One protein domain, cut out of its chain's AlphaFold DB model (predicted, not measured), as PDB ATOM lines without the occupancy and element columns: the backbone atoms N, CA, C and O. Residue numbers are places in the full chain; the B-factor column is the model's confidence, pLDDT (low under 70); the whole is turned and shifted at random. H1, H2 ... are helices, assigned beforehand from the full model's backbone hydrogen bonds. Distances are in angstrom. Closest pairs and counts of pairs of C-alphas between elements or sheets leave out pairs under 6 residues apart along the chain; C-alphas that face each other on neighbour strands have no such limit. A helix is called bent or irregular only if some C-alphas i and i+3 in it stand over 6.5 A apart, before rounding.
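This is residues 170 to 359 of the 500 residues of the protein "DctM domain-containing protein" of Deltaproteobacteria bacterium (UniProt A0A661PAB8). A long helical hairpin, H9 and H10, lies on one side of the domain, and a cluster of crossed helices, H1, H2, H4 and the bent H3, lies on the other; H7 runs between them, side by side with H4. H5 and H6 make a V at one side, touching no other helix, while the short H8 packs on H9 and the short H11 ends the printed part. The printed part has 190 residues with eleven named helices, H1 to H11 in chain order, and no named strand; the class is all helix. The whole is compact, with a radius of gyration of the C-alphas of 17.6 A and spans of 46 by 41 by 32 A.

The longest helix, H9, is residues 307 to 329, 33.0 A from C-alpha 307 at (39.265, -3.290, -21.942) to C-alpha 329 at (65.297, -21.839, -30.313). H10 is residues 338 to 352, 21.3 A, and H11 residues 355 to 359. Before H9 come H8, residues 297 to 300, H7, residues 286 to 295, H6, residues 272 to 283, and H5, residues 259 to 268. H4 is residues 237 to 250, 20.1 A. H3, residues 209 to 230, was assigned as one helix by its hydrogen bonds but is bent: C-alphas 219 and 222 are 7.1 A apart, and its arms are H3a, residues 209 to 219, and H3b, residues 222 to 230. H2 is residues 189 to 203, 20.8 A, and H1 residues 173 to 185, 18.0 A, beginning at C-alpha 173 (35.702, -25.220, -55.653).

H9 and H10 touch as a hairpin at a shallow tilt of 27 degrees, opposite ways, with C-alphas of Ala 320 and Ala 348 closest at 4.2 A. H7, H9 and H10 form an up-and-down bundle, each running against the one before; H7 and H10 only just touch, with 3 pairs of C-alphas within 8 A, closest Phe 292 and Ile 352 at 5.1 A. H7 touches H4 at a shallow tilt of 12 degrees, opposite ways, C-alphas of Phe 243 and Pro 290 being closest at 5.2 A. H2 touches H4 at a steep tilt of 51 degrees, C-alphas of Cys 200 and Gly 248 being closest at 5.2 A. H1 touches H3b at a steep tilt of 48 degrees, C-alphas of Val 178 and Pro 223 being closest at 4.8 A. Helix packing is mostly crossed. H5 touches H6 at a steep tilt of 64 degrees, C-alphas of Ala 265 and Pro 272 being closest at 5.0 A; H6 and H9 are near each other. H9 touches H8 with residues 309 to 314 of H9 alone, the C-alphas of His 298 and Val 310 being closest at 5.3 A; H11 touches no helix. Every O i to N i+4 pair is within hydrogen-bond range in H1, H2, H3a, H3b, H4, H5, H6, H9, H10 and H11, but 4 of 6 are in H7, and H8 is too short for such a pair.

The two C-alphas farthest apart, of Val 170 and Val 334, are 55.9 A apart. The printed part has no cut and no long link. Its mean pLDDT is 87.7, with residues 206 and 232 under 70.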
ATOM      1  N   VAL A 170      32.252 -19.846 -59.700       86.25
ATOM      2  CA  VAL A 170      31.305 -20.573 -60.571       86.25
ATOM      3  C   VAL A 170      31.446 -22.098 -60.462       86.25
ATOM      4  O   VAL A 170      30.467 -22.820 -60.622       86.25
ATOM      5  N   THR A 171      32.648 -22.612 -60.186       86.19
ATOM      6  CA  THR A 171      32.907 -24.066 -60.120       86.19
ATOM      7  C   THR A 171      32.522 -24.709 -58.791       86.19
ATOM      8  O   THR A 171      32.488 -25.934 -58.702       86.19
ATOM      9  N   GLY A 172      32.260 -23.920 -57.744       77.00
ATOM     10  CA  GLY A 172      31.991 -24.456 -56.407       77.00
ATOM     11  C   GLY A 172      33.230 -25.056 -55.731       77.00
ATOM     12  O   GLY A 172      33.098 -25.827 -54.780       77.00
ATOM     13  N   LEU A 173      34.438 -24.693 -56.180       81.62
ATOM     14  CA  LEU A 173      35.702 -25.220 -55.653       81.62
ATOM     15  C   LEU A 173      35.851 -24.991 -54.138       81.62
ATOM     16  O   LEU A 173      36.439 -25.826 -53.454       81.62
ATOM     17  N   GLY A 174      35.246 -23.934 -53.586       73.56
ATOM     18  CA  GLY A 174      35.166 -23.729 -52.136       73.56
ATOM     19  C   GLY A 174      34.502 -24.903 -51.399       73.56
ATOM     20  O   GLY A 174      35.030 -25.383 -50.399       73.56
ATOM     21  N   LEU A 175      33.401 -25.454 -51.919       75.31
ATOM     22  CA  LEU A 175      32.736 -26.617 -51.312       75.31
ATOM     23  C   LEU A 175      33.587 -27.888 -51.412       75.31
ATOM     24  O   LEU A 175      33.563 -28.716 -50.504       75.31
ATOM     25  N   MET A 176      34.381 -28.036 -52.474       84.75
ATOM     26  CA  MET A 176      35.341 -29.140 -52.557       84.75
ATOM     27  C   MET A 176      36.462 -28.980 -51.527       84.75
ATOM     28  O   MET A 176      36.859 -29.954 -50.892       84.75
ATOM     29  N   MET A 177      36.947 -27.752 -51.312       86.06
ATOM     30  CA  MET A 177      37.973 -27.481 -50.302       86.06
ATOM     31  C   MET A 177      37.479 -27.777 -48.885       86.06
ATOM     32  O   MET A 177      38.248 -28.325 -48.101       86.06
ATOM     33  N   VAL A 178      36.203 -27.517 -48.573       84.44
ATOM     34  CA  VAL A 178      35.558 -27.963 -47.318       84.44
ATOM     35  C   VAL A 178      35.765 -29.469 -47.121       84.44
ATOM     36  O   VAL A 178      36.346 -29.880 -46.120       84.44
ATOM     37  N   GLN A 179      35.380 -30.281 -48.108       84.75
ATOM     38  CA  GLN A 179      35.469 -31.745 -48.024       84.75
ATOM     39  C   GLN A 179      36.914 -32.243 -47.906       84.75
ATOM     40  O   GLN A 179      37.198 -33.136 -47.113       84.75
ATOM     41  N   VAL A 180      37.844 -31.662 -48.673       89.38
ATOM     42  CA  VAL A 180      39.263 -32.049 -48.632       89.38
ATOM     43  C   VAL A 180      39.877 -31.722 -47.272       89.38
ATOM     44  O   VAL A 180      40.558 -32.564 -46.684       89.38
ATOM     45  N   VAL A 181      39.632 -30.515 -46.752       89.69
ATOM     46  CA  VAL A 181      40.147 -30.102 -45.441       89.69
ATOM     47  C   VAL A 181      39.531 -30.968 -44.339       89.69
ATOM     48  O   VAL A 181      40.248 -31.398 -43.437       89.69
ATOM     49  N   GLU A 182      38.236 -31.269 -44.409       86.44
ATOM     50  CA  GLU A 182      37.540 -32.108 -43.427       86.44
ATOM     51  C   GLU A 182      38.087 -33.541 -43.427       86.44
ATOM     52  O   GLU A 182      38.478 -34.052 -42.375       86.44
ATOM     53  N   ALA A 183      38.220 -34.149 -44.610       88.50
ATOM     54  CA  ALA A 183      38.735 -35.506 -44.768       88.50
ATOM     55  C   ALA A 183      40.164 -35.661 -44.227       88.50
ATOM     56  O   ALA A 183      40.474 -36.656 -43.573       88.50
ATOM     57  N   VAL A 184      41.037 -34.673 -44.465       89.50
ATOM     58  CA  VAL A 184      42.427 -34.705 -43.977       89.50
ATOM     59  C   VAL A 184      42.517 -34.361 -42.489       89.50
ATOM     60  O   VAL A 184      43.336 -34.932 -41.770       89.50
ATOM     61  N   SER A 185      41.694 -33.426 -42.009       86.88
ATOM     62  CA  SER A 185      41.714 -33.000 -40.605       86.88
ATOM     63  C   SER A 185      41.053 -33.997 -39.653       86.88
ATOM     64  O   SER A 185      41.304 -33.925 -38.448       86.88
ATOM     65  N   GLY A 186      40.220 -34.912 -40.165       82.62
ATOM     66  CA  GLY A 186      39.525 -35.922 -39.366       82.62
ATOM     67  C   GLY A 186      38.604 -35.314 -38.304       82.62
ATOM     68  O   GLY A 186      38.482 -35.868 -37.214       82.62
ATOM     69  N   GLY A 187      38.041 -34.130 -38.573       76.81
ATOM     70  CA  GLY A 187      37.216 -33.377 -37.618       76.81
ATOM     71  C   GLY A 187      38.000 -32.661 -36.508       76.81
ATOM     72  O   GLY A 187      37.413 -32.113 -35.580       76.81
ATOM     73  N   SER A 188      39.337 -32.633 -36.558       84.38
ATOM     74  CA  SER A 188      40.134 -31.863 -35.596       84.38
ATOM     75  C   SER A 188      40.248 -30.399 -36.014       84.38
ATOM     76  O   SER A 188      40.845 -30.090 -37.047       84.38
ATOM     77  N   ILE A 189      39.792 -29.476 -35.158       85.19
ATOM     78  CA  ILE A 189      39.929 -28.024 -35.384       85.19
ATOM     79  C   ILE A 189      41.390 -27.625 -35.635       85.19
ATOM     80  O   ILE A 189      41.688 -26.838 -36.529       85.19
ATOM     81  N   LEU A 190      42.324 -28.179 -34.855       87.25
ATOM     82  CA  LEU A 190      43.742 -27.852 -35.004       87.25
ATOM     83  C   LEU A 190      44.310 -28.417 -36.312       87.25
ATOM     84  O   LEU A 190      45.096 -27.743 -36.972       87.25
ATOM     85  N   GLY A 191      43.883 -29.624 -36.699       89.81
ATOM     86  CA  GLY A 191      44.255 -30.236 -37.975       89.81
ATOM     87  C   GLY A 191      43.747 -29.423 -39.165       89.81
ATOM     88  O   GLY A 191      44.501 -29.159 -40.096       89.81
ATOM     89  N   MET A 192      42.504 -28.949 -39.088       91.06
ATOM     90  CA  MET A 192      41.881 -28.089 -40.092       91.06
ATOM     91  C   MET A 192      42.645 -26.773 -40.273       91.06
ATOM     92  O   MET A 192      42.977 -26.406 -41.401       91.06
ATOM     93  N   LEU A 193      42.970 -26.083 -39.172       92.44
ATOM     94  CA  LEU A 193      43.730 -24.829 -39.206       92.44
ATOM     95  C   LEU A 193      45.151 -25.048 -39.737       92.44
ATOM     96  O   LEU A 193      45.619 -24.269 -40.563       92.44
ATOM     97  N   ALA A 194      45.829 -26.117 -39.307       92.56
ATOM     98  CA  ALA A 194      47.174 -26.445 -39.774       92.56
ATOM     99  C   ALA A 194      47.198 -26.786 -41.271       92.56
ATOM    100  O   ALA A 194      48.053 -26.294 -42.004       92.56
ATOM    101  N   PHE A 195      46.240 -27.581 -41.747       92.81
ATOM    102  CA  PHE A 195      46.138 -27.923 -43.163       92.81
ATOM    103  C   PHE A 195      45.762 -26.705 -44.013       92.81
ATOM    104  O   PHE A 195      46.376 -26.463 -45.051       92.81
ATOM    105  N   THR A 196      44.832 -25.877 -43.530       92.81
ATOM    106  CA  THR A 196      44.486 -24.599 -44.168       92.81
ATOM    107  C   THR A 196      45.701 -23.681 -44.273       92.81
ATOM    108  O   THR A 196      45.938 -23.111 -45.334       92.81
ATOM    109  N   ALA A 197      46.507 -23.577 -43.215       92.88
ATOM    110  CA  ALA A 197      47.739 -22.793 -43.212       92.88
ATOM    111  C   ALA A 197      48.743 -23.281 -44.268       92.88
ATOM    112  O   ALA A 197      49.267 -22.473 -45.036       92.88
ATOM    113  N   VAL A 198      48.964 -24.597 -44.359       91.94
ATOM    114  CA  VAL A 198      49.830 -25.193 -45.390       91.94
ATOM    115  C   VAL A 198      49.301 -24.885 -46.792       91.94
ATOM    116  O   VAL A 198      50.076 -24.476 -47.656       91.94
ATOM    117  N   MET A 199      47.991 -25.001 -47.013       91.31
ATOM    118  CA  MET A 199      47.381 -24.658 -48.301       91.31
ATOM    119  C   MET A 199      47.535 -23.177 -48.641       91.31
ATOM    120  O   MET A 199      47.872 -22.854 -49.775       91.31
ATOM    121  N   CYS A 200      47.381 -22.275 -47.670       92.06
ATOM    122  CA  CYS A 200      47.612 -20.844 -47.874       92.06
ATOM    123  C   CYS A 200      49.067 -20.549 -48.273       92.06
ATOM    124  O   CYS A 200      49.300 -19.748 -49.176       92.06
ATOM    125  N   VAL A 201      50.041 -21.230 -47.657       90.62
ATOM    126  CA  VAL A 201      51.465 -21.103 -48.013       90.62
ATOM    127  C   VAL A 201      51.731 -21.588 -49.442       90.62
ATOM    128  O   VAL A 201      52.448 -20.925 -50.190       90.62
ATOM    129  N   VAL A 202      51.150 -22.724 -49.837       88.81
ATOM    130  CA  VAL A 202      51.331 -23.293 -51.185       88.81
ATOM    131  C   VAL A 202      50.652 -22.429 -52.249       88.81
ATOM    132  O   VAL A 202      51.265 -22.118 -53.268       88.81
ATOM    133  N   LEU A 203      49.407 -22.010 -52.012       87.69
ATOM    134  CA  LEU A 203      48.650 -21.154 -52.931       87.69
ATOM    135  C   LEU A 203      49.278 -19.763 -53.072       87.69
ATOM    136  O   LEU A 203      49.221 -19.171 -54.148       87.69
ATOM    137  N   GLY A 204      49.917 -19.259 -52.016       79.69
ATOM    138  CA  GLY A 204      50.590 -17.966 -52.018       79.69
ATOM    139  C   GLY A 204      51.932 -17.931 -52.749       79.69
ATOM    140  O   GLY A 204      52.717 -17.011 -52.517       79.69
ATOM    141  N   MET A 205      52.247 -18.920 -53.590       79.50
ATOM    142  CA  MET A 205      53.562 -19.039 -54.212       79.50
ATOM    143  C   MET A 205      53.861 -17.934 -55.240       79.50
ATOM    144  O   MET A 205      53.244 -17.862 -56.296       79.50
ATOM    145  N   GLY A 206      54.854 -17.083 -54.950       69.06
ATOM    146  CA  GLY A 206      55.462 -16.152 -55.918       69.06
ATOM    147  C   GLY A 206      54.553 -15.033 -56.447       69.06
ATOM    148  O   GLY A 206      54.929 -14.328 -57.383       69.06
ATOM    149  N   LEU A 207      53.368 -14.865 -55.863       81.06
ATOM    150  CA  LEU A 207      52.407 -13.825 -56.212       81.06
ATOM    151  C   LEU A 207      52.709 -12.524 -55.443       81.06
ATOM    152  O   LEU A 207      53.077 -12.588 -54.269       81.06
ATOM    153  N   PRO A 208      52.481 -11.333 -56.034       83.62
ATOM    154  CA  PRO A 208      52.464 -10.084 -55.273       83.62
ATOM    155  C   PRO A 208      51.468 -10.169 -54.110       83.62
ATOM    156  O   PRO A 208      50.391 -10.741 -54.280       83.62
ATOM    157  N   THR A 209      51.777  -9.558 -52.961       87.50
ATOM    158  CA  THR A 209      50.969  -9.620 -51.725       87.50
ATOM    159  C   THR A 209      49.467  -9.440 -51.951       87.50
ATOM    160  O   THR A 209      48.663 -10.205 -51.423       87.50
ATOM    161  N   THR A 210      49.078  -8.460 -52.769       86.94
ATOM    162  CA  THR A 210      47.667  -8.196 -53.073       86.94
ATOM    163  C   THR A 210      47.022  -9.341 -53.864       86.94
ATOM    164  O   THR A 210      45.899  -9.732 -53.566       86.94
ATOM    165  N   ALA A 211      47.738  -9.926 -54.832       87.31
ATOM    166  CA  ALA A 211      47.234 -11.018 -55.676       87.31
ATOM    167  C   ALA A 211      47.093 -12.291 -54.851       87.31
ATOM    168  O   ALA A 211      46.084 -12.985 -54.924       87.31
ATOM    169  N   ASN A 212      48.120 -12.549 -54.043       89.25
ATOM    170  CA  ASN A 212      48.175 -13.643 -53.096       89.25
ATOM    171  C   ASN A 212      46.959 -13.604 -52.163       89.25
ATOM    172  O   ASN A 212      46.206 -14.571 -52.100       89.25
ATOM    173  N   TYR A 213      46.688 -12.452 -51.538       91.56
ATOM    174  CA  TYR A 213      45.511 -12.297 -50.684       91.56
ATOM    175  C   TYR A 213      44.205 -12.616 -51.419       91.56
ATOM    176  O   TYR A 213      43.407 -13.394 -50.906       91.56
ATOM    177  N   ILE A 214      43.995 -12.059 -52.617       89.56
ATOM    178  CA  ILE A 214      42.768 -12.282 -53.399       89.56
ATOM    179  C   ILE A 214      42.562 -13.777 -53.684       89.56
ATOM    180  O   ILE A 214      41.478 -14.308 -53.438       89.56
ATOM    181  N   VAL A 215      43.603 -14.463 -54.163       89.75
ATOM    182  CA  VAL A 215      43.536 -15.893 -54.493       89.75
ATOM    183  C   VAL A 215      43.284 -16.719 -53.236       89.75
ATOM    184  O   VAL A 215      42.295 -17.451 -53.173       89.75
ATOM    185  N   VAL A 216      44.122 -16.573 -52.210       91.94
ATOM    186  CA  VAL A 216      44.037 -17.399 -51.001       91.94
ATOM    187  C   VAL A 216      42.728 -17.144 -50.247       91.94
ATOM    188  O   VAL A 216      42.077 -18.101 -49.828       91.94
ATOM    189  N   ALA A 217      42.290 -15.889 -50.118       91.25
ATOM    190  CA  ALA A 217      41.031 -15.572 -49.448       91.25
ATOM    191  C   ALA A 217      39.821 -16.145 -50.198       91.25
ATOM    192  O   ALA A 217      38.947 -16.727 -49.561       91.25
ATOM    193  N   SER A 218      39.787 -16.053 -51.533       88.75
ATOM    194  CA  SER A 218      38.677 -16.613 -52.319       88.75
ATOM    195  C   SER A 218      38.561 -18.135 -52.227       88.75
ATOM    196  O   SER A 218      37.458 -18.669 -52.306       88.75
ATOM    197  N   VAL A 219      39.687 -18.832 -52.048       90.19
ATOM    198  CA  VAL A 219      39.725 -20.298 -52.032       90.19
ATOM    199  C   VAL A 219      39.555 -20.846 -50.617       90.19
ATOM    200  O   VAL A 219      38.845 -21.831 -50.442       90.19
ATOM    201  N   MET A 220      40.177 -20.225 -49.608       92.50
ATOM    202  CA  MET A 220      40.314 -20.809 -48.266       92.50
ATOM    203  C   MET A 220      39.481 -20.131 -47.175       92.50
ATOM    204  O   MET A 220      39.185 -20.786 -46.177       92.50
ATOM    205  N   ALA A 221      39.077 -18.860 -47.321       90.75
ATOM    206  CA  ALA A 221      38.358 -18.166 -46.244       90.75
ATOM    207  C   ALA A 221      36.971 -18.780 -45.990       90.75
ATOM    208  O   ALA A 221      36.654 -19.124 -44.855       90.75
ATOM    209  N   GLY A 222      36.179 -18.981 -47.049       86.19
ATOM    210  CA  GLY A 222      34.859 -19.615 -46.956       86.19
ATOM    211  C   GLY A 222      34.914 -21.013 -46.327       86.19
ATOM    212  O   GLY A 222      34.254 -21.236 -45.313       86.19
ATOM    213  N   PRO A 223      35.745 -21.940 -46.846       87.00
ATOM    214  CA  PRO A 223      35.880 -23.274 -46.264       87.00
ATOM    215  C   PRO A 223      36.285 -23.272 -44.793       87.00
ATOM    216  O   PRO A 223      35.737 -24.046 -44.010       87.00
ATOM    217  N   LEU A 224      37.207 -22.384 -44.406       90.00
ATOM    218  CA  LEU A 224      37.639 -22.259 -43.019       90.00
ATOM    219  C   LEU A 224      36.493 -21.800 -42.102       90.00
ATOM    220  O   LEU A 224      36.340 -22.358 -41.019       90.00
ATOM    221  N   VAL A 225      35.665 -20.838 -42.530       86.31
ATOM    222  CA  VAL A 225      34.465 -20.413 -41.777       86.31
ATOM    223  C   VAL A 225      33.502 -21.583 -41.603       86.31
ATOM    224  O   VAL A 225      33.076 -21.869 -40.484       86.31
ATOM    225  N   THR A 226      33.191 -22.281 -42.695       81.25
ATOM    226  CA  THR A 226      32.226 -23.385 -42.691       81.25
ATOM    227  C   THR A 226      32.679 -24.521 -41.780       81.25
ATOM    228  O   THR A 226      31.914 -24.947 -40.913       81.25
ATOM    229  N   LEU A 227      33.926 -24.987 -41.907       82.88
ATOM    230  CA  LEU A 227      34.422 -26.072 -41.055       82.88
ATOM    231  C   LEU A 227      34.581 -25.633 -39.603       82.88
ATOM    232  O   LEU A 227      34.321 -26.430 -38.700       82.88
ATOM    233  N   ALA A 228      35.004 -24.393 -39.344       81.94
ATOM    234  CA  ALA A 228      35.076 -23.885 -37.981       81.94
ATOM    235  C   ALA A 228      33.693 -23.923 -37.317       81.94
ATOM    236  O   ALA A 228      33.557 -24.493 -36.232       81.94
ATOM    237  N   ALA A 229      32.653 -23.445 -38.005       76.31
ATOM    238  CA  ALA A 229      31.279 -23.474 -37.511       76.31
ATOM    239  C   ALA A 229      30.755 -24.909 -37.282       76.31
ATOM    240  O   ALA A 229      30.156 -25.195 -36.236       76.31
ATOM    241  N   GLN A 230      31.034 -25.836 -38.208       74.44
ATOM    242  CA  GLN A 230      30.689 -27.259 -38.064       74.44
ATOM    243  C   GLN A 230      31.325 -27.873 -36.810       74.44
ATOM    244  O   GLN A 230      30.659 -28.571 -36.045       74.44
ATOM    245  N   ASN A 231      32.583 -27.527 -36.535       74.50
ATOM    246  CA  ASN A 231      33.318 -28.006 -35.366       74.50
ATOM    247  C   ASN A 231      33.056 -27.186 -34.086       74.50
ATOM    248  O   ASN A 231      33.711 -27.401 -33.069       74.50
ATOM    249  N   GLY A 232      32.090 -26.263 -34.106       69.69
ATOM    250  CA  GLY A 232      31.688 -25.489 -32.930       69.69
ATOM    251  C   GLY A 232      32.665 -24.400 -32.524       69.69
ATOM    252  O   GLY A 232      32.728 -24.038 -31.354       69.69
ATOM    253  N   LEU A 233      33.426 -23.878 -33.481       75.94
ATOM    254  CA  LEU A 233      34.251 -22.701 -33.298       75.94
ATOM    255  C   LEU A 233      33.689 -21.558 -34.143       75.94
ATOM    256  O   LEU A 233      33.817 -21.540 -35.364       75.94
ATOM    257  N   VAL A 234      33.078 -20.587 -33.475       73.25
ATOM    258  CA  VAL A 234      32.653 -19.341 -34.113       73.25
ATOM    259  C   VAL A 234      33.847 -18.402 -34.182       73.25
ATOM    260  O   VAL A 234      34.441 -18.064 -33.159       73.25
ATOM    261  N   ILE A 235      34.204 -17.992 -35.395       80.50
ATOM    262  CA  ILE A 235      35.361 -17.139 -35.647       80.50
ATOM    263  C   ILE A 235      34.879 -15.884 -36.379       80.50
ATOM    264  O   ILE A 235      34.236 -16.013 -37.423       80.50
ATOM    265  N   PRO A 236      35.212 -14.672 -35.902       83.75
ATOM    266  CA  PRO A 236      34.933 -13.451 -36.648       83.75
ATOM    267  C   PRO A 236      35.563 -13.494 -38.044       83.75
ATOM    268  O   PRO A 236      36.730 -13.865 -38.189       83.75
ATOM    269  N   LEU A 237      34.833 -13.044 -39.068       85.62
ATOM    270  CA  LEU A 237      35.311 -13.055 -40.458       85.62
ATOM    271  C   LEU A 237      36.665 -12.354 -40.621       85.62
ATOM    272  O   LEU A 237      37.532 -12.838 -41.345       85.62
ATOM    273  N   ILE A 238      36.890 -11.254 -39.895       89.25
ATOM    274  CA  ILE A 238      38.176 -10.550 -39.912       89.25
ATOM    275  C   ILE A 238      39.339 -11.451 -39.476       89.25
ATOM    276  O   ILE A 238      40.408 -11.391 -40.076       89.25
ATOM    277  N   ALA A 239      39.136 -12.330 -38.491       91.94
ATOM    278  CA  ALA A 239      40.161 -13.263 -38.039       91.94
ATOM    279  C   ALA A 239      40.449 -14.322 -39.109       91.94
ATOM    280  O   ALA A 239      41.607 -14.640 -39.348       91.94
ATOM    281  N   VAL A 240      39.425 -14.812 -39.812       92.94
ATOM    282  CA  VAL A 240      39.599 -15.749 -40.935       92.94
ATOM    283  C   VAL A 240      40.392 -15.098 -42.067       92.94
ATOM    284  O   VAL A 240      41.388 -15.662 -42.520       92.94
ATOM    285  N   HIS A 241      40.000 -13.894 -42.491       94.25
ATOM    286  CA  HIS A 241      40.694 -13.164 -43.552       94.25
ATOM    287  C   HIS A 241      42.137 -12.820 -43.166       94.25
ATOM    288  O   HIS A 241      43.041 -12.987 -43.984       94.25
ATOM    289  N   LEU A 242      42.380 -12.411 -41.918       93.56
ATOM    290  CA  LEU A 242      43.735 -12.198 -41.415       93.56
ATOM    291  C   LEU A 242      44.530 -13.501 -41.342       93.56
ATOM    292  O   LEU A 242      45.707 -13.484 -41.673       93.56
ATOM    293  N   PHE A 243      43.919 -14.625 -40.964       94.81
ATOM    294  CA  PHE A 243      44.595 -15.924 -40.897       94.81
ATOM    295  C   PHE A 243      45.127 -16.342 -42.266       94.81
ATOM    296  O   PHE A 243      46.323 -16.595 -42.418       94.81
ATOM    297  N   VAL A 244      44.255 -16.355 -43.276       94.50
ATOM    298  CA  VAL A 244      44.638 -16.747 -44.637       94.50
ATOM    299  C   VAL A 244      45.611 -15.743 -45.260       94.50
ATOM    300  O   VAL A 244      46.574 -16.145 -45.912       94.50
ATOM    301  N   PHE A 245      45.432 -14.444 -44.992       92.75
ATOM    302  CA  PHE A 245      46.355 -13.398 -45.433       92.75
ATOM    303  C   PHE A 245      47.752 -13.569 -44.832       92.75
ATOM    304  O   PHE A 245      48.753 -13.454 -45.538       92.75
ATOM    305  N   TYR A 246      47.829 -13.877 -43.538       92.44
ATOM    306  CA  TYR A 246      49.090 -14.006 -42.817       92.44
ATOM    307  C   TYR A 246      49.908 -15.207 -43.305       92.44
ATOM    308  O   TYR A 246      51.110 -15.079 -43.535       92.44
ATOM    309  N   PHE A 247      49.266 -16.359 -43.531       92.12
ATOM    310  CA  PHE A 247      49.944 -17.519 -44.125       92.12
ATOM    311  C   PHE A 247      50.275 -17.329 -45.601       92.12
ATOM    312  O   PHE A 247      51.319 -17.804 -46.047       92.12
ATOM    313  N   GLY A 248      49.442 -16.587 -46.335       90.50
ATOM    314  CA  GLY A 248      49.788 -16.122 -47.670       90.50
ATOM    315  C   GLY A 248      51.087 -15.313 -47.650       90.50
ATOM    316  O   GLY A 248      51.980 -15.595 -48.436       90.50
ATOM    317  N   LEU A 249      51.239 -14.356 -46.731       88.69
ATOM    318  CA  LEU A 249      52.443 -13.523 -46.617       88.69
ATOM    319  C   LEU A 249      53.701 -14.305 -46.223       88.69
ATOM    320  O   LEU A 249      54.759 -14.112 -46.818       88.69
ATOM    321  N   ILE A 250      53.592 -15.201 -45.242       89.12
ATOM    322  CA  ILE A 250      54.726 -16.004 -44.752       89.12
ATOM    323  C   ILE A 250      55.204 -17.039 -45.789       89.12
ATOM    324  O   ILE A 250      56.306 -17.581 -45.675       89.12
ATOM    325  N   SER A 251      54.448 -17.281 -46.866       88.88
ATOM    326  CA  SER A 251      54.934 -18.099 -47.985       88.88
ATOM    327  C   SER A 251      56.252 -17.564 -48.570       88.88
ATOM    328  O   SER A 251      57.107 -18.351 -48.985       88.88
ATOM    329  N   GLY A 252      56.462 -16.241 -48.529       86.69
ATOM    330  CA  GLY A 252      57.657 -15.561 -49.034       86.69
ATOM    331  C   GLY A 252      58.953 -15.934 -48.310       86.69
ATOM    332  O   GLY A 252      60.035 -15.814 -48.887       86.69
ATOM    333  N   THR A 253      58.867 -16.473 -47.093       87.69
ATOM    334  CA  THR A 253      60.003 -16.947 -46.279       87.69
ATOM    335  C   THR A 253      59.994 -18.464 -46.067       87.69
ATOM    336  O   THR A 253      60.984 -19.022 -45.590       87.69
ATOM    337  N   THR A 254      58.911 -19.149 -46.450       87.62
ATOM    338  CA  THR A 254      58.687 -20.574 -46.168       87.62
ATOM    339  C   THR A 254      59.049 -21.465 -47.366       87.62
ATOM    340  O   THR A 254      58.496 -21.285 -48.456       87.62
ATOM    341  N   PRO A 255      59.952 -22.456 -47.212       83.94
ATOM    342  CA  PRO A 255      60.226 -23.425 -48.268       83.94
ATOM    343  C   PRO A 255      58.973 -24.252 -48.615       83.94
ATOM    344  O   PRO A 255      58.217 -24.611 -47.712       83.94
ATOM    345  N   PRO A 256      58.750 -24.603 -49.898       77.12
ATOM    346  CA  PRO A 256      59.665 -24.468 -51.040       77.12
ATOM    347  C   PRO A 256      59.625 -23.107 -51.760       77.12
ATOM    348  O   PRO A 256      60.454 -22.882 -52.638       77.12
ATOM    349  N   VAL A 257      58.688 -22.218 -51.413       82.75
ATOM    350  CA  VAL A 257      58.435 -20.953 -52.125       82.75
ATOM    351  C   VAL A 257      59.528 -19.927 -51.828       82.75
ATOM    352  O   VAL A 257      60.305 -19.593 -52.718       82.75
ATOM    353  N   ALA A 258      59.593 -19.447 -50.583       85.75
ATOM    354  CA  ALA A 258      60.654 -18.628 -49.995       85.75
ATOM    355  C   ALA A 258      61.289 -17.524 -50.883       85.75
ATOM    356  O   ALA A 258      62.490 -17.256 -50.771       85.75
ATOM    357  N   VAL A 259      60.515 -16.899 -51.781       86.44
ATOM    358  CA  VAL A 259      61.022 -15.967 -52.808       86.44
ATOM    359  C   VAL A 259      61.776 -14.773 -52.217       86.44
ATOM    360  O   VAL A 259      62.802 -14.365 -52.766       86.44
ATOM    361  N   ASP A 260      61.351 -14.285 -51.052       88.25
ATOM    362  CA  ASP A 260      61.991 -13.164 -50.363       88.25
ATOM    363  C   ASP A 260      63.329 -13.589 -49.753       88.25
ATOM    364  O   ASP A 260      64.315 -12.852 -49.810       88.25
ATOM    365  N   ALA A 261      63.401 -14.814 -49.224       88.19
ATOM    366  CA  ALA A 261      64.649 -15.371 -48.714       88.19
ATOM    367  C   ALA A 261      65.665 -15.620 -49.843       88.19
ATOM    368  O   ALA A 261      66.862 -15.404 -49.639       88.19
ATOM    369  N   TYR A 262      65.211 -16.014 -51.040       87.44
ATOM    370  CA  TYR A 262      66.069 -16.127 -52.228       87.44
ATOM    371  C   TYR A 262      66.617 -14.764 -52.666       87.44
ATOM    372  O   TYR A 262      67.820 -14.639 -52.910       87.44
ATOM    373  N   ALA A 263      65.765 -13.736 -52.714       87.88
ATOM    374  CA  ALA A 263      66.184 -12.375 -53.039       87.88
ATOM    375  C   ALA A 263      67.174 -11.827 -51.997       87.88
ATOM    376  O   ALA A 263      68.244 -11.329 -52.353       87.88
ATOM    377  N   GLY A 264      66.875 -11.996 -50.706       89.19
ATOM    378  CA  GLY A 264      67.767 -11.607 -49.614       89.19
ATOM    379  C   GLY A 264      69.112 -12.336 -49.663       89.19
ATOM    380  O   GLY A 264      70.158 -11.724 -49.447       89.19
ATOM    381  N   ALA A 265      69.114 -13.624 -50.019       90.88
ATOM    382  CA  ALA A 265      70.346 -14.384 -50.193       90.88
ATOM    383  C   ALA A 265      71.207 -13.863 -51.351       90.88
ATOM    384  O   ALA A 265      72.429 -13.813 -51.199       90.88
ATOM    385  N   ALA A 266      70.584 -13.443 -52.459       88.75
ATOM    386  CA  ALA A 266      71.274 -12.847 -53.602       88.75
ATOM    387  C   ALA A 266      71.933 -11.507 -53.239       88.75
ATOM    388  O   ALA A 266      73.088 -11.284 -53.593       88.75
ATOM    389  N   VAL A 267      71.242 -10.659 -52.468       89.75
ATOM    390  CA  VAL A 267      71.802  -9.391 -51.961       89.75
ATOM    391  C   VAL A 267      72.955  -9.645 -50.984       89.75
ATOM    392  O   VAL A 267      73.980  -8.972 -51.043       89.75
ATOM    393  N   ALA A 268      72.816 -10.637 -50.102       88.81
ATOM    394  CA  ALA A 268      73.822 -10.965 -49.092       88.81
ATOM    395  C   ALA A 268      74.985 -11.838 -49.609       88.81
ATOM    396  O   ALA A 268      75.911 -12.121 -48.849       88.81
ATOM    397  N   GLY A 269      74.932 -12.327 -50.853       88.81
ATOM    398  CA  GLY A 269      75.918 -13.271 -51.397       88.81
ATOM    399  C   GLY A 269      75.985 -14.611 -50.645       88.81
ATOM    400  O   GLY A 269      77.036 -15.248 -50.599       88.81
ATOM    401  N   SER A 270      74.886 -15.033 -50.014       93.50
ATOM    402  CA  SER A 270      74.817 -16.244 -49.179       93.50
ATOM    403  C   SER A 270      74.176 -17.421 -49.923       93.50
ATOM    404  O   SER A 270      73.539 -17.248 -50.958       93.50
ATOM    405  N   ASN A 271      74.333 -18.649 -49.409       93.75
ATOM    406  CA  ASN A 271      73.690 -19.823 -50.008       93.75
ATOM    407  C   ASN A 271      72.155 -19.725 -49.858       93.75
ATOM    408  O   ASN A 271      71.677 -19.783 -48.721       93.75
ATOM    409  N   PRO A 272      71.376 -19.661 -50.957       88.88
ATOM    410  CA  PRO A 272      69.949 -19.355 -50.860       88.88
ATOM    411  C   PRO A 272      69.123 -20.400 -50.110       88.88
ATOM    412  O   PRO A 272      68.239 -20.045 -49.334       88.88
ATOM    413  N   VAL A 273      69.455 -21.684 -50.265       90.62
ATOM    414  CA  VAL A 273      68.756 -22.776 -49.573       90.62
ATOM    415  C   VAL A 273      68.991 -22.694 -48.066       90.62
ATOM    416  O   VAL A 273      68.050 -22.804 -47.284       90.62
ATOM    417  N   LYS A 274      70.237 -22.450 -47.637       91.62
ATOM    418  CA  LYS A 274      70.546 -22.275 -46.210       91.62
ATOM    419  C   LYS A 274      69.841 -21.045 -45.642       91.62
ATOM    420  O   LYS A 274      69.245 -21.143 -44.576       91.62
ATOM    421  N   THR A 275      69.887 -19.920 -46.352       92.38
ATOM    422  CA  THR A 275      69.238 -18.672 -45.927       92.38
ATOM    423  C   THR A 275      67.732 -18.853 -45.765       92.38
ATOM    424  O   THR A 275      67.192 -18.463 -44.738       92.38
ATOM    425  N   CYS A 276      67.081 -19.532 -46.709       90.00
ATOM    426  CA  CYS A 276      65.674 -19.917 -46.622       90.00
ATOM    427  C   CYS A 276      65.370 -20.787 -45.390       90.00
ATOM    428  O   CYS A 276      64.467 -20.466 -44.621       90.00
ATOM    429  N   LEU A 277      66.155 -21.841 -45.137       91.62
ATOM    430  CA  LEU A 277      65.946 -22.709 -43.971       91.62
ATOM    431  C   LEU A 277      66.099 -21.959 -42.640       91.62
ATOM    432  O   LEU A 277      65.303 -22.167 -41.725       91.62
ATOM    433  N   TYR A 278      67.096 -21.074 -42.529       91.38
ATOM    434  CA  TYR A 278      67.265 -20.240 -41.337       91.38
ATOM    435  C   TYR A 278      66.147 -19.207 -41.192       91.38
ATOM    436  O   TYR A 278      65.656 -19.010 -40.081       91.38
ATOM    437  N   ALA A 279      65.727 -18.577 -42.293       90.31
ATOM    438  CA  ALA A 279      64.615 -17.635 -42.298       90.31
ATOM    439  C   ALA A 279      63.336 -18.315 -41.802       90.31
ATOM    440  O   ALA A 279      62.766 -17.861 -40.816       90.31
ATOM    441  N   PHE A 280      62.965 -19.456 -42.386       89.69
ATOM    442  CA  PHE A 280      61.804 -20.239 -41.964       89.69
ATOM    443  C   PHE A 280      61.871 -20.650 -40.490       89.69
ATOM    444  O   PHE A 280      60.902 -20.490 -39.750       89.69
ATOM    445  N   TYR A 281      63.026 -21.135 -40.028       89.44
ATOM    446  CA  TYR A 281      63.195 -21.524 -38.629       89.44
ATOM    447  C   TYR A 281      63.004 -20.346 -37.659       89.44
ATOM    448  O   TYR A 281      62.411 -20.512 -36.591       89.44
ATOM    449  N   TYR A 282      63.462 -19.145 -38.023       87.56
ATOM    450  CA  TYR A 282      63.219 -17.938 -37.229       87.56
ATOM    451  C   TYR A 282      61.787 -17.413 -37.345       87.56
ATOM    452  O   TYR A 282      61.277 -16.832 -36.380       87.56
ATOM    453  N   ASP A 283      61.140 -17.634 -38.487       88.69
ATOM    454  CA  ASP A 283      59.782 -17.178 -38.767       88.69
ATOM    455  C   ASP A 283      58.710 -18.110 -38.184       88.69
ATOM    456  O   ASP A 283      57.579 -17.697 -37.979       88.69
ATOM    457  N   LEU A 284      59.058 -19.329 -37.761       87.50
ATOM    458  CA  LEU A 284      58.107 -20.263 -37.144       87.50
ATOM    459  C   LEU A 284      57.311 -19.643 -35.977       87.50
ATOM    460  O   LEU A 284      56.156 -19.998 -35.742       87.50
ATOM    461  N   ARG A 285      57.909 -18.690 -35.244       85.75
ATOM    462  CA  ARG A 285      57.210 -17.955 -34.176       85.75
ATOM    463  C   ARG A 285      56.089 -17.070 -34.713       85.75
ATOM    464  O   ARG A 285      55.057 -16.971 -34.064       85.75
ATOM    465  N   THR A 286      56.277 -16.414 -35.858       85.31
ATOM    466  CA  THR A 286      55.270 -15.515 -36.437       85.31
ATOM    467  C   THR A 286      54.089 -16.338 -36.942       85.31
ATOM    468  O   THR A 286      52.950 -15.969 -36.671       85.31
ATOM    469  N   SER A 287      54.338 -17.529 -37.502       87.00
ATOM    470  CA  SER A 287      53.302 -18.488 -37.925       87.00
ATOM    471  C   SER A 287      52.345 -18.928 -36.807       87.00
ATOM    472  O   SER A 287      51.272 -19.452 -37.092       87.00
ATOM    473  N   LEU A 288      52.702 -18.725 -35.536       89.06
ATOM    474  CA  LEU A 288      51.856 -19.069 -34.393       89.06
ATOM    475  C   LEU A 288      50.789 -18.007 -34.087       89.06
ATOM    476  O   LEU A 288      49.722 -18.335 -33.564       89.06
ATOM    477  N   LEU A 289      51.061 -16.740 -34.413       90.12
ATOM    478  CA  LEU A 289      50.180 -15.614 -34.099       90.12
ATOM    479  C   LEU A 289      48.767 -15.765 -34.700       90.12
ATOM    480  O   LEU A 289      47.807 -15.492 -33.975       90.12
ATOM    481  N   PRO A 290      48.597 -16.264 -35.944       92.31
ATOM    482  CA  PRO A 290      47.278 -16.536 -36.500       92.31
ATOM    483  C   PRO A 290      46.420 -17.490 -35.687       92.31
ATOM    484  O   PRO A 290      45.239 -17.231 -35.476       92.31
ATOM    485  N   PHE A 291      47.007 -18.559 -35.155       91.62
ATOM    486  CA  PHE A 291      46.271 -19.471 -34.283       91.62
ATOM    487  C   PHE A 291      45.800 -18.758 -33.015       91.62
ATOM    488  O   PHE A 291      44.686 -18.996 -32.554       91.62
ATOM    489  N   PHE A 292      46.612 -17.846 -32.475       89.81
ATOM    490  CA  PHE A 292      46.250 -17.100 -31.275       89.81
ATOM    491  C   PHE A 292      44.990 -16.266 -31.488       89.81
ATOM    492  O   PHE A 292      44.055 -16.387 -30.698       89.81
ATOM    493  N   PHE A 293      44.932 -15.444 -32.540       90.38
ATOM    494  CA  PHE A 293      43.770 -14.576 -32.750       90.38
ATOM    495  C   PHE A 293      42.527 -15.324 -33.250       90.38
ATOM    496  O   PHE A 293      41.421 -14.824 -33.064       90.38
ATOM    497  N   ILE A 294      42.676 -16.527 -33.820       90.19
ATOM    498  CA  ILE A 294      41.541 -17.415 -34.118       90.19
ATOM    499  C   ILE A 294      40.886 -17.914 -32.825       90.19
ATOM    500  O   ILE A 294      39.664 -17.909 -32.715       90.19
ATOM    501  N   PHE A 295      41.686 -18.313 -31.831       87.38
ATOM    502  CA  PHE A 295      41.163 -18.788 -30.545       87.38
ATOM    503  C   PHE A 295      40.863 -17.662 -29.544       87.38
ATOM    504  O   PHE A 295      40.084 -17.872 -28.616       87.38
ATOM    505  N   ASN A 296      41.454 -16.476 -29.727       87.44
ATOM    506  CA  ASN A 296      41.240 -15.289 -28.894       87.44
ATOM    507  C   ASN A 296      41.047 -14.032 -29.765       87.44
ATOM    508  O   ASN A 296      41.962 -13.205 -29.874       87.44
ATOM    509  N   PRO A 297      39.853 -13.844 -30.354       87.19
ATOM    510  CA  PRO A 297      39.566 -12.691 -31.209       87.19
ATOM    511  C   PRO A 297      39.628 -11.328 -30.496       87.19
ATOM    512  O   PRO A 297      39.696 -10.293 -31.163       87.19
ATOM    513  N   HIS A 298      39.702 -11.298 -29.159       88.12
ATOM    514  CA  HIS A 298      39.978 -10.079 -28.389       88.12
ATOM    515  C   HIS A 298      41.289  -9.395 -28.813       88.12
ATOM    516  O   HIS A 298      41.393  -8.172 -28.736       88.12
ATOM    517  N   LEU A 299      42.276 -10.153 -29.321       88.19
ATOM    518  CA  LEU A 299      43.502  -9.585 -29.902       88.19
ATOM    519  C   LEU A 299      43.233  -8.678 -31.107       88.19
ATOM    520  O   LEU A 299      44.022  -7.779 -31.387       88.19
ATOM    521  N   LEU A 300      42.130  -8.916 -31.815       89.31
ATOM    522  CA  LEU A 300      41.688  -8.129 -32.962       89.31
ATOM    523  C   LEU A 300      40.708  -7.025 -32.560       89.31
ATOM    524  O   LEU A 300      40.090  -6.424 -33.433       89.31
ATOM    525  N   LEU A 301      40.551  -6.765 -31.256       88.25
ATOM    526  CA  LEU A 301      39.550  -5.841 -30.723       88.25
ATOM    527  C   LEU A 301      38.128  -6.243 -31.147       88.25
ATOM    528  O   LEU A 301      37.290  -5.392 -31.437       88.25
ATOM    529  N   THR A 302      37.857  -7.550 -31.177       81.50
ATOM    530  CA  THR A 302      36.529  -8.098 -31.477       81.50
ATOM    531  C   THR A 302      36.016  -8.930 -30.310       81.50
ATOM    532  O   THR A 302      36.792  -9.624 -29.651       81.50
ATOM    533  N   GLY A 303      34.710  -8.828 -30.043       77.06
ATOM    534  CA  GLY A 303      34.014  -9.645 -29.048       77.06
ATOM    535  C   GLY A 303      34.511  -9.483 -27.611       77.06
ATOM    536  O   GLY A 303      34.522 -10.475 -26.901       77.06
ATOM    537  N   TYR A 304      34.984  -8.297 -27.203       82.75
ATOM    538  CA  TYR A 304      35.370  -7.996 -25.814       82.75
ATOM    539  C   TYR A 304      34.338  -7.069 -25.161       82.75
ATOM    540  O   TYR A 304      33.852  -6.142 -25.813       82.75
ATOM    541  N   GLU A 305      34.038  -7.282 -23.881       81.12
ATOM    542  CA  GLU A 305      33.121  -6.412 -23.116       81.12
ATOM    543  C   GLU A 305      33.889  -5.346 -22.332       81.12
ATOM    544  O   GLU A 305      33.465  -4.195 -22.187       81.12
ATOM    545  N   HIS A 306      35.070  -5.721 -21.847       84.81
ATOM    546  CA  HIS A 306      35.896  -4.876 -21.004       84.81
ATOM    547  C   HIS A 306      37.321  -4.761 -21.548       84.81
ATOM    548  O   HIS A 306      37.924  -5.722 -22.022       84.81
ATOM    549  N   TRP A 307      37.916  -3.571 -21.428       83.88
ATOM    550  CA  TRP A 307      39.265  -3.290 -21.942       83.88
ATOM    551  C   TRP A 307      40.352  -4.199 -21.337       83.88
ATOM    552  O   TRP A 307      41.374  -4.459 -21.977       83.88
ATOM    553  N   TRP A 308      40.143  -4.705 -20.116       83.81
ATOM    554  CA  TRP A 308      41.088  -5.604 -19.455       83.81
ATOM    555  C   TRP A 308      41.177  -6.976 -20.132       83.81
ATOM    556  O   TRP A 308      42.215  -7.621 -20.010       83.81
ATOM    557  N   GLU A 309      40.152  -7.419 -20.871       84.94
ATOM    558  CA  GLU A 309      40.179  -8.693 -21.606       84.94
ATOM    559  C   GLU A 309      41.184  -8.615 -22.744       84.94
ATOM    560  O   GLU A 309      42.035  -9.491 -22.888       84.94
ATOM    561  N   VAL A 310      41.151  -7.507 -23.485       87.62
ATOM    562  CA  VAL A 310      42.122  -7.210 -24.540       87.62
ATOM    563  C   VAL A 310      43.527  -7.141 -23.954       87.62
ATOM    564  O   VAL A 310      44.435  -7.800 -24.462       87.62
ATOM    565  N   LEU A 311      43.718  -6.385 -22.865       86.75
ATOM    566  CA  LEU A 311      45.026  -6.280 -22.213       86.75
ATOM    567  C   LEU A 311      45.539  -7.660 -21.784       86.75
ATOM    568  O   LEU A 311      46.698  -7.995 -22.027       86.75
ATOM    569  N   PHE A 312      44.671  -8.469 -21.181       86.44
ATOM    570  CA  PHE A 312      45.009  -9.813 -20.752       86.44
ATOM    571  C   PHE A 312      45.403 -10.698 -21.944       86.44
ATOM    572  O   PHE A 312      46.442 -11.359 -21.895       86.44
ATOM    573  N   SER A 313      44.628 -10.686 -23.033       87.88
ATOM    574  CA  SER A 313      44.943 -11.433 -24.256       87.88
ATOM    575  C   SER A 313      46.272 -10.996 -24.869       87.88
ATOM    576  O   SER A 313      47.054 -11.852 -25.276       87.88
ATOM    577  N   VAL A 314      46.575  -9.694 -24.886       89.00
ATOM    578  CA  VAL A 314      47.865  -9.170 -25.367       89.00
ATOM    579  C   VAL A 314      49.015  -9.674 -24.499       89.00
ATOM    580  O   VAL A 314      50.017 -10.155 -25.029       89.00
ATOM    581  N   VAL A 315      48.878  -9.622 -23.171       88.50
ATOM    582  CA  VAL A 315      49.892 -10.149 -22.246       88.50
ATOM    583  C   VAL A 315      50.084 -11.651 -22.470       88.50
ATOM    584  O   VAL A 315      51.213 -12.096 -22.676       88.50
ATOM    585  N   ALA A 316      49.002 -12.429 -22.511       89.50
ATOM    586  CA  ALA A 316      49.057 -13.864 -22.775       89.50
ATOM    587  C   ALA A 316      49.731 -14.183 -24.119       89.50
ATOM    588  O   ALA A 316      50.589 -15.065 -24.169       89.50
ATOM    589  N   ALA A 317      49.430 -13.423 -25.176       90.06
ATOM    590  CA  ALA A 317      50.063 -13.567 -26.483       90.06
ATOM    591  C   ALA A 317      51.563 -13.279 -26.443       90.06
ATOM    592  O   ALA A 317      52.350 -14.066 -26.967       90.06
ATOM    593  N   VAL A 318      51.990 -12.211 -25.764       90.06
ATOM    594  CA  VAL A 318      53.419 -11.901 -25.602       90.06
ATOM    595  C   VAL A 318      54.147 -13.044 -24.893       90.06
ATOM    596  O   VAL A 318      55.181 -13.505 -25.381       90.06
ATOM    597  N   PHE A 319      53.607 -13.549 -23.782       91.00
ATOM    598  CA  PHE A 319      54.225 -14.660 -23.053       91.00
ATOM    599  C   PHE A 319      54.206 -15.972 -23.843       91.00
ATOM    600  O   PHE A 319      55.207 -16.688 -23.834       91.00
ATOM    601  N   ALA A 320      53.131 -16.269 -24.575       91.75
ATOM    602  CA  ALA A 320      53.061 -17.444 -25.439       91.75
ATOM    603  C   ALA A 320      54.107 -17.391 -26.554       91.75
ATOM    604  O   ALA A 320      54.803 -18.376 -26.791       91.75
ATOM    605  N   MET A 321      54.274 -16.229 -27.189       90.94
ATOM    606  CA  MET A 321      55.269 -16.020 -28.243       90.94
ATOM    607  C   MET A 321      56.698 -16.125 -27.703       90.94
ATOM    608  O   MET A 321      57.554 -16.722 -28.355       90.94
ATOM    609  N   VAL A 322      56.962 -15.601 -26.501       91.38
ATOM    610  CA  VAL A 322      58.265 -15.751 -25.827       91.38
ATOM    611  C   VAL A 322      58.531 -17.211 -25.460       91.38
ATOM    612  O   VAL A 322      59.620 -17.711 -25.742       91.38
ATOM    613  N   ALA A 323      57.555 -17.909 -24.878       92.50
ATOM    614  CA  ALA A 323      57.674 -19.324 -24.534       92.50
ATOM    615  C   ALA A 323      57.900 -20.180 -25.789       92.50
ATOM    616  O   ALA A 323      58.807 -21.010 -25.821       92.50
ATOM    617  N   PHE A 324      57.156 -19.925 -26.865       93.56
ATOM    618  CA  PHE A 324      57.314 -20.637 -28.129       93.56
ATOM    619  C   PHE A 324      58.664 -20.361 -28.796       93.56
ATOM    620  O   PHE A 324      59.349 -21.298 -29.208       93.56
ATOM    621  N   ALA A 325      59.087 -19.095 -28.871       92.00
ATOM    622  CA  ALA A 325      60.395 -18.734 -29.411       92.00
ATOM    623  C   ALA A 325      61.522 -19.359 -28.577       92.00
ATOM    624  O   ALA A 325      62.469 -19.906 -29.134       92.00
ATOM    625  N   SER A 326      61.390 -19.358 -27.250       92.00
ATOM    626  CA  SER A 326      62.356 -20.006 -26.368       92.00
ATOM    627  C   SER A 326      62.415 -21.521 -26.568       92.00
ATOM    628  O   SER A 326      63.504 -22.092 -26.656       92.00
ATOM    629  N   GLY A 327      61.254 -22.175 -26.644       92.00
ATOM    630  CA  GLY A 327      61.150 -23.613 -26.861       92.00
ATOM    631  C   GLY A 327      61.758 -24.016 -28.201       92.00
ATOM    632  O   GLY A 327      62.616 -24.893 -28.254       92.00
ATOM    633  N   THR A 328      61.381 -23.328 -29.278       91.50
ATOM    634  CA  THR A 328      61.874 -23.632 -30.628       91.50
ATOM    635  C   THR A 328      63.367 -23.352 -30.774       91.50
ATOM    636  O   THR A 328      64.068 -24.210 -31.303       91.50
ATOM    637  N   GLN A 329      63.875 -22.229 -30.245       90.62
ATOM    638  CA  GLN A 329      65.297 -21.839 -30.313       90.62
ATOM    639  C   GLN A 329      66.178 -22.486 -29.231       90.62
ATOM    640  O   GLN A 329      67.397 -22.318 -29.236       90.62
ATOM    641  N   ASN A 330      65.583 -23.246 -28.306       90.94
ATOM    642  CA  ASN A 330      66.267 -23.935 -27.207       90.94
ATOM    643  C   ASN A 330      67.090 -23.001 -26.288       90.94
ATOM    644  O   ASN A 330      68.105 -23.407 -25.705       90.94
ATOM    645  N   TYR A 331      66.664 -21.744 -26.157       90.38
ATOM    646  CA  TYR A 331      67.372 -20.718 -25.395       90.38
ATOM    647  C   TYR A 331      66.397 -19.702 -24.785       90.38
ATOM    648  O   TYR A 331      65.398 -19.341 -25.403       90.38
ATOM    649  N   PHE A 332      66.681 -19.223 -23.575       88.81
ATOM    650  CA  PHE A 332      65.987 -18.072 -22.979       88.81
ATOM    651  C   PHE A 332      66.967 -17.161 -22.243       88.81
ATOM    652  O   PHE A 332      67.537 -16.264 -22.859       88.81
ATOM    653  N   TYR A 333      67.229 -17.411 -20.956       88.19
ATOM    654  CA  TYR A 333      68.363 -16.794 -20.249       88.19
ATOM    655  C   TYR A 333      69.628 -17.632 -20.368       88.19
ATOM    656  O   TYR A 333      70.736 -17.103 -20.399       88.19
ATOM    657  N   VAL A 334      69.438 -18.947 -20.406       89.94
ATOM    658  CA  VAL A 334      70.462 -19.965 -20.616       89.94
ATOM    659  C   VAL A 334      69.917 -20.981 -21.613       89.94
ATOM    660  O   VAL A 334      68.732 -20.964 -21.952       89.94
ATOM    661  N   ARG A 335      70.770 -21.898 -22.071       91.06
ATOM    662  CA  ARG A 335      70.329 -23.028 -22.891       91.06
ATOM    663  C   ARG A 335      69.283 -23.853 -22.130       91.06
ATOM    664  O   ARG A 335      69.518 -24.241 -20.980       91.06
ATOM    665  N   ASN A 336      68.147 -24.119 -22.772       90.62
ATOM    666  CA  ASN A 336      67.051 -24.862 -22.156       90.62
ATOM    667  C   ASN A 336      67.439 -26.335 -21.959       90.62
ATOM    668  O   ASN A 336      68.136 -26.946 -22.779       90.62
ATOM    669  N   ARG A 337      66.958 -26.941 -20.869       92.31
ATOM    670  CA  ARG A 337      66.938 -28.411 -20.750       92.31
ATOM    671  C   ARG A 337      65.835 -28.969 -21.653       92.31
ATOM    672  O   ARG A 337      64.832 -28.304 -21.872       92.31
ATOM    673  N   LYS A 338      65.955 -30.223 -22.111       91.81
ATOM    674  CA  LYS A 338      64.935 -30.848 -22.982       91.81
ATOM    675  C   LYS A 338      63.515 -30.757 -22.402       91.81
ATOM    676  O   LYS A 338      62.583 -30.451 -23.134       91.81
ATOM    677  N   TRP A 339      63.359 -30.964 -21.092       92.06
ATOM    678  CA  TRP A 339      62.059 -30.837 -20.425       92.06
ATOM    679  C   TRP A 339      61.571 -29.383 -20.337       92.06
ATOM    680  O   TRP A 339      60.374 -29.161 -20.432       92.06
ATOM    681  N   GLU A 340      62.467 -28.396 -20.204       92.75
ATOM    682  CA  GLU A 340      62.096 -26.971 -20.217       92.75
ATOM    683  C   GLU A 340      61.618 -26.557 -21.598       92.75
ATOM    684  O   GLU A 340      60.650 -25.821 -21.707       92.75
ATOM    685  N   THR A 341      62.252 -27.074 -22.650       92.88
ATOM    686  CA  THR A 341      61.806 -26.869 -24.027       92.88
ATOM    687  C   THR A 341      60.403 -27.430 -24.243       92.88
ATOM    688  O   THR A 341      59.533 -26.711 -24.727       92.88
ATOM    689  N   VAL A 342      60.148 -28.677 -23.828       93.69
ATOM    690  CA  VAL A 342      58.804 -29.275 -23.919       93.69
ATOM    691  C   VAL A 342      57.796 -28.495 -23.070       93.69
ATOM    692  O   VAL A 342      56.708 -28.190 -23.550       93.69
ATOM    693  N   ALA A 343      58.165 -28.103 -21.849       93.50
ATOM    694  CA  ALA A 343      57.311 -27.307 -20.975       93.50
ATOM    695  C   ALA A 343      56.998 -25.927 -21.572       93.50
ATOM    696  O   ALA A 343      55.854 -25.496 -21.523       93.50
ATOM    697  N   MET A 344      57.970 -25.251 -22.187       93.19
ATOM    698  CA  MET A 344      57.784 -23.960 -22.856       93.19
ATOM    699  C   MET A 344      56.839 -24.061 -24.058       93.19
ATOM    700  O   MET A 344      55.959 -23.216 -24.215       93.19
ATOM    701  N   LEU A 345      56.959 -25.117 -24.869       93.25
ATOM    702  CA  LEU A 345      56.017 -25.376 -25.965       93.25
ATOM    703  C   LEU A 345      54.609 -25.689 -25.439       93.25
ATOM    704  O   LEU A 345      53.620 -25.208 -25.991       93.25
ATOM    705  N   PHE A 346      54.510 -26.437 -24.340       92.25
ATOM    706  CA  PHE A 346      53.235 -26.742 -23.691       92.25
ATOM    707  C   PHE A 346      52.579 -25.501 -23.063       92.25
ATOM    708  O   PHE A 346      51.365 -25.316 -23.173       92.25
ATOM    709  N   ILE A 347      53.372 -24.614 -22.453       92.56
ATOM    710  CA  ILE A 347      52.920 -23.309 -21.956       92.56
ATOM    711  C   ILE A 347      52.394 -22.476 -23.122       92.56
ATOM    712  O   ILE A 347      51.287 -21.957 -23.029       92.56
ATOM    713  N   ALA A 348      53.140 -22.384 -24.229       92.44
ATOM    714  CA  ALA A 348      52.691 -21.652 -25.408       92.44
ATOM    715  C   ALA A 348      51.335 -22.173 -25.910       92.44
ATOM    716  O   ALA A 348      50.413 -21.383 -26.084       92.44
ATOM    717  N   PHE A 349      51.177 -23.494 -26.050       90.75
ATOM    718  CA  PHE A 349      49.899 -24.110 -26.427       90.75
ATOM    719  C   PHE A 349      48.765 -23.763 -25.447       90.75
ATOM    720  O   PHE A 349      47.680 -23.363 -25.867       90.75
ATOM    721  N   SER A 350      49.033 -23.856 -24.144       90.56
ATOM    722  CA  SER A 350      48.044 -23.582 -23.093       90.56
ATOM    723  C   SER A 350      47.608 -22.116 -23.063       90.56
ATOM    724  O   SER A 350      46.436 -21.834 -22.837       90.56
ATOM    725  N   LEU A 351      48.533 -21.185 -23.320       89.69
ATOM    726  CA  LEU A 351      48.238 -19.756 -23.432       89.69
ATOM    727  C   LEU A 351      47.522 -19.415 -24.753       89.69
ATOM    728  O   LEU A 351      46.737 -18.479 -24.789       89.69
ATOM    729  N   ILE A 352      47.753 -20.157 -25.838       87.88
ATOM    730  CA  ILE A 352      47.060 -19.933 -27.120       87.88
ATOM    731  C   ILE A 352      45.612 -20.403 -27.053       87.88
ATOM    732  O   ILE A 352      44.712 -19.711 -27.524       87.88
ATOM    733  N   ARG A 353      45.373 -21.585 -26.483       85.94
ATOM    734  CA  ARG A 353      44.042 -22.190 -26.430       85.94
ATOM    735  C   ARG A 353      43.710 -22.633 -25.003       85.94
ATOM    736  O   ARG A 353      43.587 -23.833 -24.755       85.94
ATOM    737  N   PRO A 354      43.484 -21.696 -24.065       80.88
ATOM    738  CA  PRO A 354      43.068 -22.049 -22.702       80.88
ATOM    739  C   PRO A 354      41.731 -22.802 -22.698       80.88
ATOM    740  O   PRO A 354      41.513 -23.684 -21.872       80.88
ATOM    741  N   GLY A 355      40.865 -22.503 -23.677       79.06
ATOM    742  CA  GLY A 355      39.585 -23.176 -23.871       79.06
ATOM    743  C   GLY A 355      39.715 -24.688 -24.042       79.06
ATOM    744  O   GLY A 355      38.834 -25.394 -23.584       79.06
ATOM    745  N   PHE A 356      40.832 -25.197 -24.577       83.19
ATOM    746  CA  PHE A 356      41.049 -26.642 -24.712       83.19
ATOM    747  C   PHE A 356      40.932 -27.371 -23.371       83.19
ATOM    748  O   PHE A 356      40.307 -28.420 -23.291       83.19
ATOM    749  N   TRP A 357      41.498 -26.791 -22.312       84.25
ATOM    750  CA  TRP A 357      41.442 -27.362 -20.970       84.25
ATOM    751  C   TRP A 357      40.060 -27.209 -20.343       84.25
ATOM    752  O   TRP A 357      39.570 -28.132 -19.702       84.25
ATOM    753  N   LEU A 358      39.414 -26.063 -20.567       81.94
ATOM    754  CA  LEU A 358      38.058 -25.826 -20.089       81.94
ATOM    755  C   LEU A 358      37.053 -26.776 -20.758       81.94
ATOM    756  O   LEU A 358      36.138 -27.245 -20.089       81.94
ATOM    757  N   ASP A 359      37.237 -27.092 -22.042       80.69
ATOM    758  CA  ASP A 359      36.399 -28.021 -22.817       80.69
ATOM    759  C   ASP A 359      36.459 -29.453 -22.262       80.69
ATOM    760  O   ASP A 359      35.505 -30.206 -22.422       80.69
TER     761      ASP A 359